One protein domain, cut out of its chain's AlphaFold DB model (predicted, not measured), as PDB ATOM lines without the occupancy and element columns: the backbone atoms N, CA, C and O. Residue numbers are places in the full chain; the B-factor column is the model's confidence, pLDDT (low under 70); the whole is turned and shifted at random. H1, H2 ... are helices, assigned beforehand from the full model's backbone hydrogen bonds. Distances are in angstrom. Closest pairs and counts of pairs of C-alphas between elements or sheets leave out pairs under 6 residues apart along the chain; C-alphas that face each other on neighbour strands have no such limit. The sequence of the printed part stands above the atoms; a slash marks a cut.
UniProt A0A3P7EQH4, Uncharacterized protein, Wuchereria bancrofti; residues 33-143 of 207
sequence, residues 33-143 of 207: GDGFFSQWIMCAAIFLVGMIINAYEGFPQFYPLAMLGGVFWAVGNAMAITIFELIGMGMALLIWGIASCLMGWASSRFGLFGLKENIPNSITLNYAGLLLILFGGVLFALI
ATOM      1  N   GLY A  33       2.930  94.304  36.177       78.22
ATOM      2  CA  GLY A  33       1.847  93.749  36.970       78.22
ATOM      3  C   GLY A  33       0.499  94.149  36.380       78.22
ATOM      4  O   GLY A  33       0.202  93.844  35.238       78.22
ATOM      5  N   ASP A  34      -0.341  94.835  37.156       84.93
ATOM      6  CA  ASP A  34      -1.634  95.328  36.666       84.93
ATOM      7  C   ASP A  34      -1.476  96.707  35.999       84.93
ATOM      8  O   ASP A  34      -0.919  97.643  36.588       84.93
ATOM      9  N   GLY A  35      -2.028  96.859  34.792       83.75
ATOM     10  CA  GLY A  35      -2.078  98.126  34.064       83.75
ATOM     11  C   GLY A  35      -2.706  99.273  34.859       83.75
ATOM     12  O   GLY A  35      -2.234 100.408  34.765       83.75
ATOM     13  N   PHE A  36      -3.695  98.998  35.716       88.06
ATOM     14  CA  PHE A  36      -4.288 100.019  36.583       88.06
ATOM     15  C   PHE A  36      -3.330 100.502  37.674       88.06
ATOM     16  O   PHE A  36      -3.248 101.704  37.934       88.06
ATOM     17  N   PHE A  37      -2.591  99.583  38.302       88.30
ATOM     18  CA  PHE A  37      -1.625  99.939  39.339       88.30
ATOM     19  C   PHE A  37      -0.460 100.735  38.748       88.30
ATOM     20  O   PHE A  37      -0.117 101.802  39.259       88.30
ATOM     21  N   SER A  38       0.096 100.261  37.630       85.84
ATOM     22  CA  SER A  38       1.168 100.958  36.918       85.84
ATOM     23  C   SER A  38       0.742 102.369  36.496       85.84
ATOM     24  O   SER A  38       1.457 103.345  36.748       85.84
ATOM     25  N   GLN A  39      -0.473 102.510  35.958       90.74
ATOM     26  CA  GLN A  39      -1.002 103.811  35.570       90.74
ATOM     27  C   GLN A  39      -1.244 104.737  36.765       90.74
ATOM     28  O   GLN A  39      -0.989 105.937  36.668       90.74
ATOM     29  N   TRP A  40      -1.700 104.208  37.900       90.33
ATOM     30  CA  TRP A  40      -1.869 105.001  39.116       90.33
ATOM     31  C   TRP A  40      -0.535 105.583  39.602       90.33
ATOM     32  O   TRP A  40      -0.452 106.787  39.854       90.33
ATOM     33  N   ILE A  41       0.522 104.766  39.653       91.02
ATOM     34  CA  ILE A  41       1.872 105.217  40.020       91.02
ATOM     35  C   ILE A  41       2.393 106.260  39.021       91.02
ATOM     36  O   ILE A  41       2.933 107.290  39.430       91.02
ATOM     37  N   MET A  42       2.186 106.043  37.718       89.90
ATOM     38  CA  MET A  42       2.579 106.996  36.677       89.90
ATOM     39  C   MET A  42       1.857 108.341  36.836       89.90
ATOM     40  O   MET A  42       2.494 109.396  36.826       89.90
ATOM     41  N   CYS A  43       0.537 108.318  37.031       92.94
ATOM     42  CA  CYS A  43      -0.258 109.516  37.286       92.94
ATOM     43  C   CYS A  43       0.184 110.240  38.560       92.94
ATOM     44  O   CYS A  43       0.269 111.465  38.545       92.94
ATOM     45  N   ALA A  44       0.500 109.516  39.638       93.70
ATOM     46  CA  ALA A  44       0.992 110.111  40.881       93.70
ATOM     47  C   ALA A  44       2.341 110.824  40.681       93.70
ATOM     48  O   ALA A  44       2.526 111.940  41.167       93.70
ATOM     49  N   ALA A  45       3.259 110.225  39.914       93.49
ATOM     50  CA  ALA A  45       4.542 110.841  39.580       93.49
ATOM     51  C   ALA A  45       4.372 112.105  38.720       93.49
ATOM     52  O   ALA A  45       4.949 113.149  39.030       93.49
ATOM     53  N   ILE A  46       3.538 112.041  37.676       92.69
ATOM     54  CA  ILE A  46       3.231 113.197  36.818       92.69
ATOM     55  C   ILE A  46       2.538 114.296  37.620       92.69
ATOM     56  O   ILE A  46       2.850 115.468  37.436       92.69
ATOM     57  N   PHE A  47       1.638 113.936  38.536       93.20
ATOM     58  CA  PHE A  47       0.979 114.890  39.416       93.20
ATOM     59  C   PHE A  47       1.977 115.588  40.340       93.20
ATOM     60  O   PHE A  47       1.925 116.805  40.452       93.20
ATOM     61  N   LEU A  48       2.923 114.865  40.950       94.98
ATOM     62  CA  LEU A  48       3.951 115.470  41.803       94.98
ATOM     63  C   LEU A  48       4.798 116.490  41.027       94.98
ATOM     64  O   LEU A  48       4.966 117.624  41.474       94.98
ATOM     65  N   VAL A  49       5.289 116.108  39.845       95.25
ATOM     66  CA  VAL A  49       6.063 117.006  38.972       95.25
ATOM     67  C   VAL A  49       5.203 118.188  38.516       95.25
ATOM     68  O   VAL A  49       5.649 119.334  38.555       95.25
ATOM     69  N   GLY A  50       3.947 117.930  38.154       93.27
ATOM     70  CA  GLY A  50       2.977 118.951  37.774       93.27
ATOM     71  C   GLY A  50       2.685 119.937  38.902       93.27
ATOM     72  O   GLY A  50       2.630 121.132  38.647       93.27
ATOM     73  N   MET A  51       2.575 119.476  40.150       92.48
ATOM     74  CA  MET A  51       2.375 120.325  41.329       92.48
ATOM     75  C   MET A  51       3.581 121.217  41.606       92.48
ATOM     76  O   MET A  51       3.402 122.384  41.946       92.48
ATOM     77  N   ILE A  52       4.798 120.696  41.422       95.23
ATOM     78  CA  ILE A  52       6.029 121.486  41.530       95.23
ATOM     79  C   ILE A  52       6.015 122.613  40.490       95.23
ATOM     80  O   ILE A  52       6.171 123.777  40.852       95.23
ATOM     81  N   ILE A  53       5.758 122.294  39.218       94.17
ATOM     82  CA  ILE A  53       5.679 123.289  38.132       94.17
ATOM     83  C   ILE A  53       4.544 124.292  38.387       94.17
ATOM     84  O   ILE A  53       4.734 125.495  38.241       94.17
ATOM     85  N   ASN A  54       3.380 123.820  38.831       92.54
ATOM     86  CA  ASN A  54       2.227 124.663  39.134       92.54
ATOM     87  C   ASN A  54       2.505 125.645  40.286       92.54
ATOM     88  O   ASN A  54       2.032 126.778  40.251       92.54
ATOM     89  N   ALA A  55       3.288 125.231  41.287       93.72
ATOM     90  CA  ALA A  55       3.749 126.114  42.354       93.72
ATOM     91  C   ALA A  55       4.765 127.151  41.842       93.72
ATOM     92  O   ALA A  55       4.681 128.313  42.237       93.72
ATOM     93  N   TYR A  56       5.678 126.765  40.938       94.72
ATOM     94  CA  TYR A  56       6.612 127.698  40.287       94.72
ATOM     95  C   TYR A  56       5.898 128.764  39.440       94.72
ATOM     96  O   TYR A  56       6.333 129.911  39.428       94.72
ATOM     97  N   GLU A  57       4.788 128.413  38.786       92.90
ATOM     98  CA  GLU A  57       3.972 129.325  37.964       92.90
ATOM     99  C   GLU A  57       2.933 130.129  38.776       92.90
ATOM    100  O   GLU A  57       2.137 130.878  38.211       92.90
ATOM    101  N   GLY A  58       2.905 129.993  40.107       91.16
ATOM    102  CA  GLY A  58       2.013 130.780  40.965       91.16
ATOM    103  C   GLY A  58       0.543 130.351  40.937       91.16
ATOM    104  O   GLY A  58      -0.336 131.195  41.098       91.16
ATOM    105  N   PHE A  59       0.266 129.053  40.773       88.78
ATOM    106  CA  PHE A  59      -1.085 128.472  40.762       88.78
ATOM    107  C   PHE A  59      -2.015 129.075  39.691       88.78
ATOM    108  O   PHE A  59      -3.050 129.662  40.022       88.78
ATOM    109  N   PRO A  60      -1.688 128.914  38.395       89.96
ATOM    110  CA  PRO A  60      -2.591 129.292  37.315       89.96
ATOM    111  C   PRO A  60      -3.955 128.591  37.433       89.96
ATOM    112  O   PRO A  60      -4.079 127.479  37.950       89.96
ATOM    113  N   GLN A  61      -5.003 129.238  36.919       87.77
ATOM    114  CA  GLN A  61      -6.354 128.682  36.933       87.77
ATOM    115  C   GLN A  61      -6.436 127.410  36.076       87.77
ATOM    116  O   GLN A  61      -6.081 127.407  34.896       87.77
ATOM    117  N   PHE A  62      -6.973 126.336  36.656       85.73
ATOM    118  CA  PHE A  62      -7.225 125.093  35.935       85.73
ATOM    119  C   PHE A  62      -8.402 125.239  34.966       85.73
ATOM    120  O   PHE A  62      -9.464 125.742  35.332       85.73
ATOM    121  N   TYR A  63      -8.236 124.738  33.740       88.02
ATOM    122  CA  TYR A  63      -9.318 124.615  32.762       88.02
ATOM    123  C   TYR A  63      -9.924 123.206  32.843       88.02
ATOM    124  O   TYR A  63      -9.267 122.248  32.426       88.02
ATOM    125  N   PRO A  64     -11.176 123.036  33.315       88.62
ATOM    126  CA  PRO A  64     -11.775 121.710  33.505       88.62
ATOM    127  C   PRO A  64     -11.831 120.868  32.225       88.62
ATOM    128  O   PRO A  64     -11.648 119.653  32.267       88.62
ATOM    129  N   LEU A  65     -12.013 121.508  31.064       87.46
ATOM    130  CA  LEU A  65     -12.021 120.816  29.773       87.46
ATOM    131  C   LEU A  65     -10.656 120.184  29.444       87.46
ATOM    132  O   LEU A  65     -10.606 119.093  28.884       87.46
ATOM    133  N   ALA A  66      -9.551 120.819  29.850       88.03
ATOM    134  CA  ALA A  66      -8.214 120.244  29.709       88.03
ATOM    135  C   ALA A  66      -7.999 119.062  30.671       88.03
ATOM    136  O   ALA A  66      -7.344 118.083  30.310       88.03
ATOM    137  N   MET A  67      -8.607 119.101  31.864       90.85
ATOM    138  CA  MET A  67      -8.542 117.996  32.828       90.85
ATOM    139  C   MET A  67      -9.201 116.722  32.287       90.85
ATOM    140  O   MET A  67      -8.668 115.633  32.492       90.85
ATOM    141  N   LEU A  68     -10.307 116.844  31.541       91.38
ATOM    142  CA  LEU A  68     -10.943 115.702  30.870       91.38
ATOM    143  C   LEU A  68      -9.993 115.012  29.883       91.38
ATOM    144  O   LEU A  68      -9.986 113.785  29.802       91.38
ATOM    145  N   GLY A  69      -9.143 115.775  29.189       90.23
ATOM    146  CA  GLY A  69      -8.081 115.215  28.348       90.23
ATOM    147  C   GLY A  69      -7.104 114.350  29.148       90.23
ATOM    148  O   GLY A  69      -6.761 113.253  28.715       90.23
ATOM    149  N   GLY A  70      -6.727 114.796  30.349       92.18
ATOM    150  CA  GLY A  70      -5.905 114.018  31.281       92.18
ATOM    151  C   GLY A  70      -6.586 112.735  31.765       92.18
ATOM    152  O   GLY A  70      -5.937 111.692  31.836       92.18
ATOM    153  N   VAL A  71      -7.896 112.775  32.030       93.12
ATOM    154  CA  VAL A  71      -8.683 111.579  32.387       93.12
ATOM    155  C   VAL A  71      -8.695 110.571  31.239       93.12
ATOM    156  O   VAL A  71      -8.376 109.403  31.453       93.12
ATOM    157  N   PHE A  72      -8.997 111.006  30.011       91.56
ATOM    158  CA  PHE A  72      -8.991 110.119  28.842       91.56
ATOM    159  C   PHE A  72      -7.604 109.547  28.549       91.56
ATOM    160  O   PHE A  72      -7.484 108.366  28.231       91.56
ATOM    161  N   TRP A  73      -6.555 110.355  28.702       91.20
ATOM    162  CA  TRP A  73      -5.176 109.892  28.584       91.20
ATOM    163  C   TRP A  73      -4.847 108.817  29.626       91.20
ATOM    164  O   TRP A  73      -4.263 107.788  29.287       91.20
ATOM    165  N   ALA A  74      -5.287 109.008  30.875       91.90
ATOM    166  CA  ALA A  74      -5.047 108.042  31.935       91.90
ATOM    167  C   ALA A  74      -5.771 106.711  31.697       91.90
ATOM    168  O   ALA A  74      -5.170 105.648  31.841       91.90
ATOM    169  N   VAL A  75      -7.033 106.762  31.265       91.44
ATOM    170  CA  VAL A  75      -7.791 105.568  30.865       91.44
ATOM    171  C   VAL A  75      -7.112 104.866  29.687       91.44
ATOM    172  O   VAL A  75      -6.965 103.645  29.703       91.44
ATOM    173  N   GLY A  76      -6.649 105.630  28.693       89.68
ATOM    174  CA  GLY A  76      -5.933 105.104  27.535       89.68
ATOM    175  C   GLY A  76      -4.672 104.334  27.925       89.68
ATOM    176  O   GLY A  76      -4.480 103.216  27.459       89.68
ATOM    177  N   ASN A  77      -3.851 104.882  28.821       88.23
ATOM    178  CA  ASN A  77      -2.634 104.205  29.273       88.23
ATOM    179  C   ASN A  77      -2.909 102.987  30.163       88.23
ATOM    180  O   ASN A  77      -2.234 101.973  29.997       88.23
ATOM    181  N   ALA A  78      -3.903 103.047  31.060       89.62
ATOM    182  CA  ALA A  78      -4.296 101.882  31.860       89.62
ATOM    183  C   ALA A  78      -4.696 100.707  30.955       89.62
ATOM    184  O   ALA A  78      -4.207  99.593  31.123       89.62
ATOM    185  N   MET A  79      -5.525 100.983  29.941       87.08
ATOM    186  CA  MET A  79      -5.947  99.983  28.960       87.08
ATOM    187  C   MET A  79      -4.797  99.537  28.058       87.08
ATOM    188  O   MET A  79      -4.724  98.363  27.711       87.08
ATOM    189  N   ALA A  80      -3.881 100.437  27.688       84.86
ATOM    190  CA  ALA A  80      -2.745 100.105  26.833       84.86
ATOM    191  C   ALA A  80      -1.860  99.023  27.455       84.86
ATOM    192  O   ALA A  80      -1.494  98.083  26.757       84.86
ATOM    193  N   ILE A  81      -1.570  99.110  28.759       83.16
ATOM    194  CA  ILE A  81      -0.742  98.112  29.447       83.16
ATOM    195  C   ILE A  81      -1.423  96.736  29.412       83.16
ATOM    196  O   ILE A  81      -0.802  95.761  28.998       83.16
ATOM    197  N   THR A  82      -2.722  96.665  29.713       83.82
ATOM    198  CA  THR A  82      -3.492  95.415  29.606       83.82
ATOM    199  C   THR A  82      -3.543  94.886  28.166       83.82
ATOM    200  O   THR A  82      -3.417  93.688  27.925       83.82
ATOM    201  N   ILE A  83      -3.679  95.768  27.170       84.59
ATOM    202  CA  ILE A  83      -3.665  95.397  25.747       84.59
ATOM    203  C   ILE A  83      -2.286  94.857  25.335       84.59
ATOM    204  O   ILE A  83      -2.216  93.892  24.574       84.59
ATOM    205  N   PHE A  84      -1.187  95.427  25.835       84.57
ATOM    206  CA  PHE A  84       0.173  94.963  25.532       84.57
ATOM    207  C   PHE A  84       0.398  93.514  25.950       84.57
ATOM    208  O   PHE A  84       1.068  92.778  25.223       84.57
ATOM    209  N   GLU A  85      -0.196  93.097  27.064       80.48
ATOM    210  CA  GLU A  85      -0.162  91.712  27.537       80.48
ATOM    211  C   GLU A  85      -1.035  90.778  26.684       80.48
ATOM    212  O   GLU A  85      -0.686  89.613  26.500       80.48
ATOM    213  N   LEU A  86      -2.131  91.289  26.108       82.16
ATOM    214  CA  LEU A  86      -3.079  90.517  25.297       82.16
ATOM    215  C   LEU A  86      -2.609  90.288  23.851       82.16
ATOM    216  O   LEU A  86      -2.637  89.159  23.365       82.16
ATOM    217  N   ILE A  87      -2.203  91.347  23.140       84.25
ATOM    218  CA  ILE A  87      -1.882  91.293  21.694       84.25
ATOM    219  C   ILE A  87      -0.388  91.470  21.385       84.25
ATOM    220  O   ILE A  87       0.036  91.323  20.237       84.25
ATOM    221  N   GLY A  88       0.419  91.788  22.399       82.58
ATOM    222  CA  GLY A  88       1.837  92.102  22.270       82.58
ATOM    223  C   GLY A  88       2.121  93.592  22.037       82.58
ATOM    224  O   GLY A  88       1.369  94.310  21.377       82.58
ATOM    225  N   MET A  89       3.274  94.051  22.539       81.63
ATOM    226  CA  MET A  89       3.677  95.468  22.503       81.63
ATOM    227  C   MET A  89       3.728  96.061  21.085       81.63
ATOM    228  O   MET A  89       3.291  97.186  20.877       81.63
ATOM    229  N   GLY A  90       4.242  95.324  20.093       83.28
ATOM    230  CA  GLY A  90       4.406  95.852  18.731       83.28
ATOM    231  C   GLY A  90       3.070  96.180  18.058       83.28
ATOM    232  O   GLY A  90       2.866  97.294  17.585       83.28
ATOM    233  N   MET A  91       2.142  95.222  18.077       83.79
ATOM    234  CA  MET A  91       0.797  95.363  17.510       83.79
ATOM    235  C   MET A  91       0.012  96.493  18.168       83.79
ATOM    236  O   MET A  91      -0.648  97.285  17.499       83.79
ATOM    237  N   ALA A  92       0.121  96.603  19.485       85.89
ATOM    238  CA  ALA A  92      -0.584  97.624  20.230       85.89
ATOM    239  C   ALA A  92      -0.020  99.035  20.007       85.89
ATOM    240  O   ALA A  92      -0.796  99.973  19.847       85.89
ATOM    241  N   LEU A  93       1.308  99.197  19.916       84.96
ATOM    242  CA  LEU A  93       1.924 100.479  19.547       84.96
ATOM    243  C   LEU A  93       1.544 100.914  18.127       84.96
ATOM    244  O   LEU A  93       1.360 102.106  17.884       84.96
ATOM    245  N   LEU A  94       1.377  99.964  17.201       86.22
ATOM    246  CA  LEU A  94       0.882 100.246  15.852       86.22
ATOM    247  C   LEU A  94      -0.560 100.764  15.880       86.22
ATOM    248  O   LEU A  94      -0.838 101.816  15.307       86.22
ATOM    249  N   ILE A  95      -1.463 100.072  16.584       87.05
ATOM    250  CA  ILE A  95      -2.864 100.499  16.737       87.05
ATOM    251  C   ILE A  95      -2.931 101.884  17.392       87.05
ATOM    252  O   ILE A  95      -3.642 102.763  16.902       87.05
ATOM    253  N   TRP A  96      -2.142 102.106  18.445       87.77
ATOM    254  CA  TRP A  96      -2.032 103.402  19.113       87.77
ATOM    255  C   TRP A  96      -1.558 104.502  18.160       87.77
ATOM    256  O   TRP A  96      -2.135 105.591  18.126       87.77
ATOM    257  N   GLY A  97      -0.520 104.223  17.367       88.77
ATOM    258  CA  GLY A  97       0.025 105.155  16.386       88.77
ATOM    259  C   GLY A  97      -0.993 105.534  15.311       88.77
ATOM    260  O   GLY A  97      -1.162 106.718  15.022       88.77
ATOM    261  N   ILE A  98      -1.726 104.556  14.770       90.41
ATOM    262  CA  ILE A  98      -2.780 104.790  13.770       90.41
ATOM    263  C   ILE A  98      -3.915 105.617  14.375       90.41
ATOM    264  O   ILE A  98      -4.328 106.605  13.772       90.41
ATOM    265  N   ALA A  99      -4.392 105.257  15.570       90.81
ATOM    266  CA  ALA A  99      -5.459 105.985  16.250       90.81
ATOM    267  C   ALA A  99      -5.050 107.435  16.557       90.81
ATOM    268  O   ALA A  99      -5.804 108.364  16.271       90.81
ATOM    269  N   SER A 100      -3.830 107.641  17.062       89.28
ATOM    270  CA  SER A 100      -3.275 108.973  17.342       89.28
ATOM    271  C   SER A 100      -3.133 109.805  16.068       89.28
ATOM    272  O   SER A 100      -3.464 110.990  16.057       89.28
ATOM    273  N   CYS A 101      -2.683 109.184  14.975       89.61
ATOM    274  CA  CYS A 101      -2.556 109.848  13.685       89.61
ATOM    275  C   CYS A 101      -3.922 110.223  13.098       89.61
ATOM    276  O   CYS A 101      -4.114 111.362  12.678       89.61
ATOM    277  N   LEU A 102      -4.890 109.302  13.124       91.63
ATOM    278  CA  LEU A 102      -6.248 109.544  12.641       91.63
ATOM    279  C   LEU A 102      -6.939 110.641  13.456       91.63
ATOM    280  O   LEU A 102      -7.562 111.528  12.880       91.63
ATOM    281  N   MET A 103      -6.784 110.621  14.783       89.89
ATOM    282  CA  MET A 103      -7.342 111.649  15.657       89.89
ATOM    283  C   MET A 103      -6.667 113.010  15.437       89.89
ATOM    284  O   MET A 103      -7.355 114.027  15.376       89.89
ATOM    285  N   GLY A 104      -5.341 113.043  15.258       88.86
ATOM    286  CA  GLY A 104      -4.599 114.262  14.920       88.86
ATOM    287  C   GLY A 104      -4.969 114.830  13.546       88.86
ATOM    288  O   GLY A 104      -5.073 116.045  13.370       88.86
ATOM    289  N   TRP A 105      -5.227 113.954  12.575       88.21
ATOM    290  CA  TRP A 105      -5.741 114.332  11.263       88.21
ATOM    291  C   TRP A 105      -7.161 114.901  11.363       88.21
ATOM    292  O   TRP A 105      -7.423 115.995  10.860       88.21
ATOM    293  N   ALA A 106      -8.061 114.204  12.059       88.67
ATOM    294  CA  ALA A 106      -9.453 114.611  12.219       88.67
ATOM    295  C   ALA A 106      -9.576 115.952  12.962       88.67
ATOM    296  O   ALA A 106     -10.326 116.828  12.527       88.67
ATOM    297  N   SER A 107      -8.801 116.152  14.034       88.06
ATOM    298  CA  SER A 107      -8.790 117.409  14.793       88.06
ATOM    299  C   SER A 107      -8.264 118.582  13.963       88.06
ATOM    300  O   SER A 107      -8.855 119.661  13.994       88.06
ATOM    301  N   SER A 108      -7.223 118.355  13.154       84.55
ATOM    302  CA  SER A 108      -6.660 119.364  12.246       84.55
ATOM    303  C   SER A 108      -7.608 119.726  11.103       84.55
ATOM    304  O   SER A 108      -7.661 120.886  10.685       84.55
ATOM    305  N   ARG A 109      -8.357 118.747  10.577       82.29
ATOM    306  CA  ARG A 109      -9.228 118.961   9.418       82.29
ATOM    307  C   ARG A 109     -10.528 119.661   9.783       82.29
ATOM    308  O   ARG A 109     -10.922 120.559   9.045       82.29
ATOM    309  N   PHE A 110     -11.191 119.243  10.859       83.96
ATOM    310  CA  PHE A 110     -12.501 119.778  11.247       83.96
ATOM    311  C   PHE A 110     -12.425 120.966  12.216       83.96
ATOM    312  O   PHE A 110     -13.449 121.592  12.464       83.96
ATOM    313  N   GLY A 111     -11.249 121.289  12.769       75.86
ATOM    314  CA  GLY A 111     -11.113 122.413  13.704       75.86
ATOM    315  C   GLY A 111     -11.829 122.173  15.040       75.86
ATOM    316  O   GLY A 111     -12.491 123.061  15.578       75.86
ATOM    317  N   LEU A 112     -11.738 120.953  15.580       74.09
ATOM    318  CA  LEU A 112     -12.425 120.586  16.823       74.09
ATOM    319  C   LEU A 112     -11.921 121.446  18.004       74.09
ATOM    320  O   LEU A 112     -10.725 121.698  18.116       74.09
ATOM    321  N   PHE A 113     -12.825 121.879  18.892       73.78
ATOM    322  CA  PHE A 113     -12.540 122.718  20.077       73.78
ATOM    323  C   PHE A 113     -12.066 124.159  19.803       73.78
ATOM    324  O   PHE A 113     -11.333 124.735  20.604       73.78
ATOM    325  N   GLY A 114     -12.500 124.772  18.697       68.75
ATOM    326  CA  GLY A 114     -12.143 126.162  18.373       68.75
ATOM    327  C   GLY A 114     -10.755 126.310  17.747       68.75
ATOM    328  O   GLY A 114     -10.248 127.423  17.610       68.75
ATOM    329  N   LEU A 115     -10.138 125.196  17.347       74.12
ATOM    330  CA  LEU A 115      -8.939 125.211  16.519       74.12
ATOM    331  C   LEU A 115      -9.284 125.753  15.127       74.12
ATOM    332  O   LEU A 115     -10.316 125.412  14.551       74.12
ATOM    333  N   LYS A 116      -8.402 126.584  14.563       76.22
ATOM    334  CA  LYS A 116      -8.543 127.058  13.182       76.22
ATOM    335  C   LYS A 116      -8.497 125.855  12.243       76.22
ATOM    336  O   LYS A 116      -7.480 125.163  12.199       76.22
ATOM    337  N   GLU A 117      -9.574 125.634  11.492       76.24
ATOM    338  CA  GLU A 117      -9.589 124.609  10.452       76.24
ATOM    339  C   GLU A 117      -8.425 124.846   9.485       76.24
ATOM    340  O   GLU A 117      -8.236 125.943   8.951       76.24
ATOM    341  N   ASN A 118      -7.595 123.825   9.295       74.92
ATOM    342  CA  ASN A 118      -6.514 123.900   8.331       74.92
ATOM    343  C   ASN A 118      -6.940 123.115   7.096       74.92
ATOM    344  O   ASN A 118      -6.781 121.894   7.029       74.92
ATOM    345  N   ILE A 119      -7.544 123.814   6.133       76.03
ATOM    346  CA  ILE A 119      -7.854 123.226   4.832       76.03
ATOM    347  C   ILE A 119      -6.507 122.965   4.137       76.03
ATOM    348  O   ILE A 119      -5.765 123.914   3.876       76.03
ATOM    349  N   PRO A 120      -6.144 121.696   3.872       77.08
ATOM    350  CA  PRO A 120      -4.849 121.375   3.294       77.08
ATOM    351  C   PRO A 120      -4.712 121.976   1.891       77.08
ATOM    352  O   PRO A 120      -5.671 122.010   1.123       77.08
ATOM    353  N   ASN A 121      -3.488 122.380   1.541       74.96
ATOM    354  CA  ASN A 121      -3.164 122.994   0.247       74.96
ATOM    355  C   ASN A 121      -3.510 122.072  -0.947       74.96
ATOM    356  O   ASN A 121      -3.905 122.536  -2.010       74.96
ATOM    357  N   SER A 122      -3.420 120.748  -0.757       80.43
ATOM    358  CA  SER A 122      -3.974 119.756  -1.685       80.43
ATOM    359  C   SER A 122      -4.775 118.686  -0.939       80.43
ATOM    360  O   SER A 122      -4.252 117.913  -0.135       80.43
ATOM    361  N   ILE A 123      -6.076 118.639  -1.219       84.20
ATOM    362  CA  ILE A 123      -7.017 117.712  -0.577       84.20
ATOM    363  C   ILE A 123      -6.671 116.262  -0.944       84.20
ATOM    364  O   ILE A 123      -6.611 115.401  -0.070       84.20
ATOM    365  N   THR A 124      -6.356 116.001  -2.215       87.06
ATOM    366  CA  THR A 124      -6.043 114.653  -2.712       87.06
ATOM    367  C   THR A 124      -4.815 114.049  -2.034       87.06
ATOM    368  O   THR A 124      -4.861 112.897  -1.615       87.06
ATOM    369  N   LEU A 125      -3.730 114.818  -1.875       85.84
ATOM    370  CA  LEU A 125      -2.497 114.322  -1.253       85.84
ATOM    371  C   LEU A 125      -2.697 114.031   0.239       85.84
ATOM    372  O   LEU A 125      -2.151 113.065   0.763       85.84
ATOM    373  N   ASN A 126      -3.509 114.847   0.912       88.08
ATOM    374  CA  ASN A 126      -3.839 114.663   2.318       88.08
ATOM    375  C   ASN A 126      -4.621 113.354   2.550       88.08
ATOM    376  O   ASN A 126      -4.224 112.554   3.398       88.08
ATOM    377  N   TYR A 127      -5.658 113.084   1.748       89.56
ATOM    378  CA  TYR A 127      -6.384 111.811   1.812       89.56
ATOM    379  C   TYR A 127      -5.530 110.622   1.356       89.56
ATOM    380  O   TYR A 127      -5.599 109.564   1.975       89.56
ATOM    381  N   ALA A 128      -4.689 110.777   0.329       91.77
ATOM    382  CA  ALA A 128      -3.765 109.724  -0.093       91.77
ATOM    383  C   ALA A 128      -2.777 109.350   1.026       91.77
ATOM    384  O   ALA A 128      -2.552 108.167   1.276       91.77
ATOM    385  N   GLY A 129      -2.243 110.344   1.743       90.23
ATOM    386  CA  GLY A 129      -1.402 110.125   2.920       90.23
ATOM    387  C   GLY A 129      -2.145 109.397   4.040       90.23
ATOM    388  O   GLY A 129      -1.611 108.446   4.607       90.23
ATOM    389  N   LEU A 130      -3.397 109.774   4.311       91.01
ATOM    390  CA  LEU A 130      -4.237 109.076   5.288       91.01
ATOM    391  C   LEU A 130      -4.470 107.607   4.898       91.01
ATOM    392  O   LEU A 130      -4.307 106.716   5.729       91.01
ATOM    393  N   LEU A 131      -4.807 107.343   3.632       92.61
ATOM    394  CA  LEU A 131      -5.000 105.982   3.127       92.61
ATOM    395  C   LEU A 131      -3.720 105.152   3.225       92.61
ATOM    396  O   LEU A 131      -3.793 103.986   3.601       92.61
ATOM    397  N   LEU A 132      -2.556 105.740   2.943       92.57
ATOM    398  CA  LEU A 132      -1.272 105.056   3.072       92.57
ATOM    399  C   LEU A 132      -0.978 104.666   4.527       92.57
ATOM    400  O   LEU A 132      -0.492 103.566   4.775       92.57
ATOM    401  N   ILE A 133      -1.308 105.535   5.486       91.00
ATOM    402  CA  ILE A 133      -1.146 105.261   6.920       91.00
ATOM    403  C   ILE A 133      -2.073 104.128   7.361       91.00
ATOM    404  O   ILE A 133      -1.622 103.190   8.021       91.00
ATOM    405  N   LEU A 134      -3.347 104.173   6.961       91.59
ATOM    406  CA  LEU A 134      -4.308 103.111   7.265       91.59
ATOM    407  C   LEU A 134      -3.887 101.781   6.630       91.59
ATOM    408  O   LEU A 134      -3.887 100.751   7.300       91.59
ATOM    409  N   PHE A 135      -3.467 101.803   5.366       91.28
ATOM    410  CA  PHE A 135      -3.016 100.614   4.651       91.28
ATOM    411  C   PHE A 135      -1.747 100.022   5.269       91.28
ATOM    412  O   PHE A 135      -1.695  98.821   5.520       91.28
ATOM    413  N   GLY A 136      -0.753 100.857   5.588       89.41
ATOM    414  CA  GLY A 136       0.458 100.429   6.288       89.41
ATOM    415  C   GLY A 136       0.133  99.802   7.641       89.41
ATOM    416  O   GLY A 136       0.630  98.726   7.957       89.41
ATOM    417  N   GLY A 137      -0.773 100.418   8.400       87.62
ATOM    418  CA  GLY A 137      -1.260  99.891   9.667       87.62
ATOM    419  C   GLY A 137      -1.916  98.514   9.558       87.62
ATOM    420  O   GLY A 137      -1.587  97.614  10.327       87.62
ATOM    421  N   VAL A 138      -2.799  98.331   8.572       87.40
ATOM    422  CA  VAL A 138      -3.457  97.044   8.301       87.40
ATOM    423  C   VAL A 138      -2.438  95.988   7.882       87.40
ATOM    424  O   VAL A 138      -2.451  94.890   8.430       87.40
ATOM    425  N   LEU A 139      -1.519  96.307   6.966       88.54
ATOM    426  CA  LEU A 139      -0.473  95.372   6.543       88.54
ATOM    427  C   LEU A 139       0.405  94.924   7.715       88.54
ATOM    428  O   LEU A 139       0.688  93.736   7.844       88.54
ATOM    429  N   PHE A 140       0.800  95.854   8.585       83.47
ATOM    430  CA  PHE A 140       1.561  95.522   9.786       83.47
ATOM    431  C   PHE A 140       0.744  94.702  10.783       83.47
ATOM    432  O   PHE A 140       1.292  93.798  11.403       83.47
ATOM    433  N   ALA A 141      -0.559  94.962  10.905       82.31
ATOM    434  CA  ALA A 141      -1.416  94.187  11.789       82.31
ATOM    435  C   ALA A 141      -1.620  92.730  11.321       82.31
ATOM    436  O   ALA A 141      -1.889  91.839  12.125       82.31
ATOM    437  N   LEU A 142      -1.473  92.461  10.020       83.32
ATOM    438  CA  LEU A 142      -1.519  91.104   9.469       83.32
ATOM    439  C   LEU A 142      -0.221  90.318   9.704       83.32
ATOM    440  O   LEU A 142      -0.213  89.090   9.573       83.32
ATOM    441  N   ILE A 143       0.875  90.993  10.061       80.87
ATOM    442  CA  ILE A 143       2.109  90.323  10.464       80.87
ATOM    443  C   ILE A 143       1.839  89.692  11.823       80.87
ATOM    444  O   ILE A 143       1.721  90.384  12.832       80.87
TER     445      ILE A 143
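What this domain is: This is residues 33 to 143 of the 207 residues of an uncharacterized protein of Wuchereria bancrofti (UniProt A0A3P7EQH4). Four helices stand one after another in a single flat row, the chain running to and fro through H1, H2, H3 and H4 in a loose zigzag. H1 and H2 make a V that is narrow near Gly 35 and Ile 81 and wide at their link, H2 and H3 make a second V that narrows at the turn of Gly 88, and H3 and H4 run nearly side by side. The printed part has 111 residues with four named helices and no named strand, and its class is all helix. The whole is loose, with a radius of gyration of the C-alphas of 17.9 A, and flat, spanning 47 by 39 by 18 A.

Where its parts are: Find C-alpha 35 at (-2.078, 98.126, 34.064); from there H1, residues 35 to 56, runs 31.4 A to C-alpha 56 at (6.612, 127.698, 40.287). Read on to residue 64, where H2 begins; it covers residues 64 to 87 over 34.1 A and has a kink of 29 degrees near residue 81. Next look at H3, residues 89 to 110, 31.3 A long. H4, residues 123 to 142, runs 29.0 A and ends at C-alpha 142, (-1.519, 91.104, 9.469).

How they stand to each other: Start with H1 and H2, a helical hairpin. They touch, closest at the C-alphas of Gly 35 and Ile 81, 4.8 A apart, with residues 35 to 43 of H1 and 74 to 82 of H2 alone. They run opposite ways at a shallow tilt of 32 degrees, only just short of steep. Residues 44 to 50 of H1 stand free. The hairpin of H2 and H3 only just touches, with 3 pairs of C-alphas within 8 A; the closest are those of Phe 84 and Ala 92, 6.0 A apart. Their tilt is shallow, 30 degrees, opposite ways. H3 and H4, the third hairpin, touch, closest at the C-alphas of Met 91 and Ala 141, 6.2 A apart, and run opposite ways at a shallow tilt of 17 degrees. H1 is apart from H3 and H4, and H2 is apart from H4. Along the backbone, H1, H3 and H4 have every O i to N i+4 pair within hydrogen-bond range, and H2 has 18 of 20.

The domain as a whole: The two C-alphas farthest apart, those of Gly 58 and Leu 142, are 50.8 A from each other. The printed part, residues 33 to 143, has no cut. Look at residues 111 to 122 for the long link, from H3 to H4; the link from H1 to H2 is short, and that from H2 to H3 is tight. The mean pLDDT of the printed part is 87.1, and residue 114 is under 70.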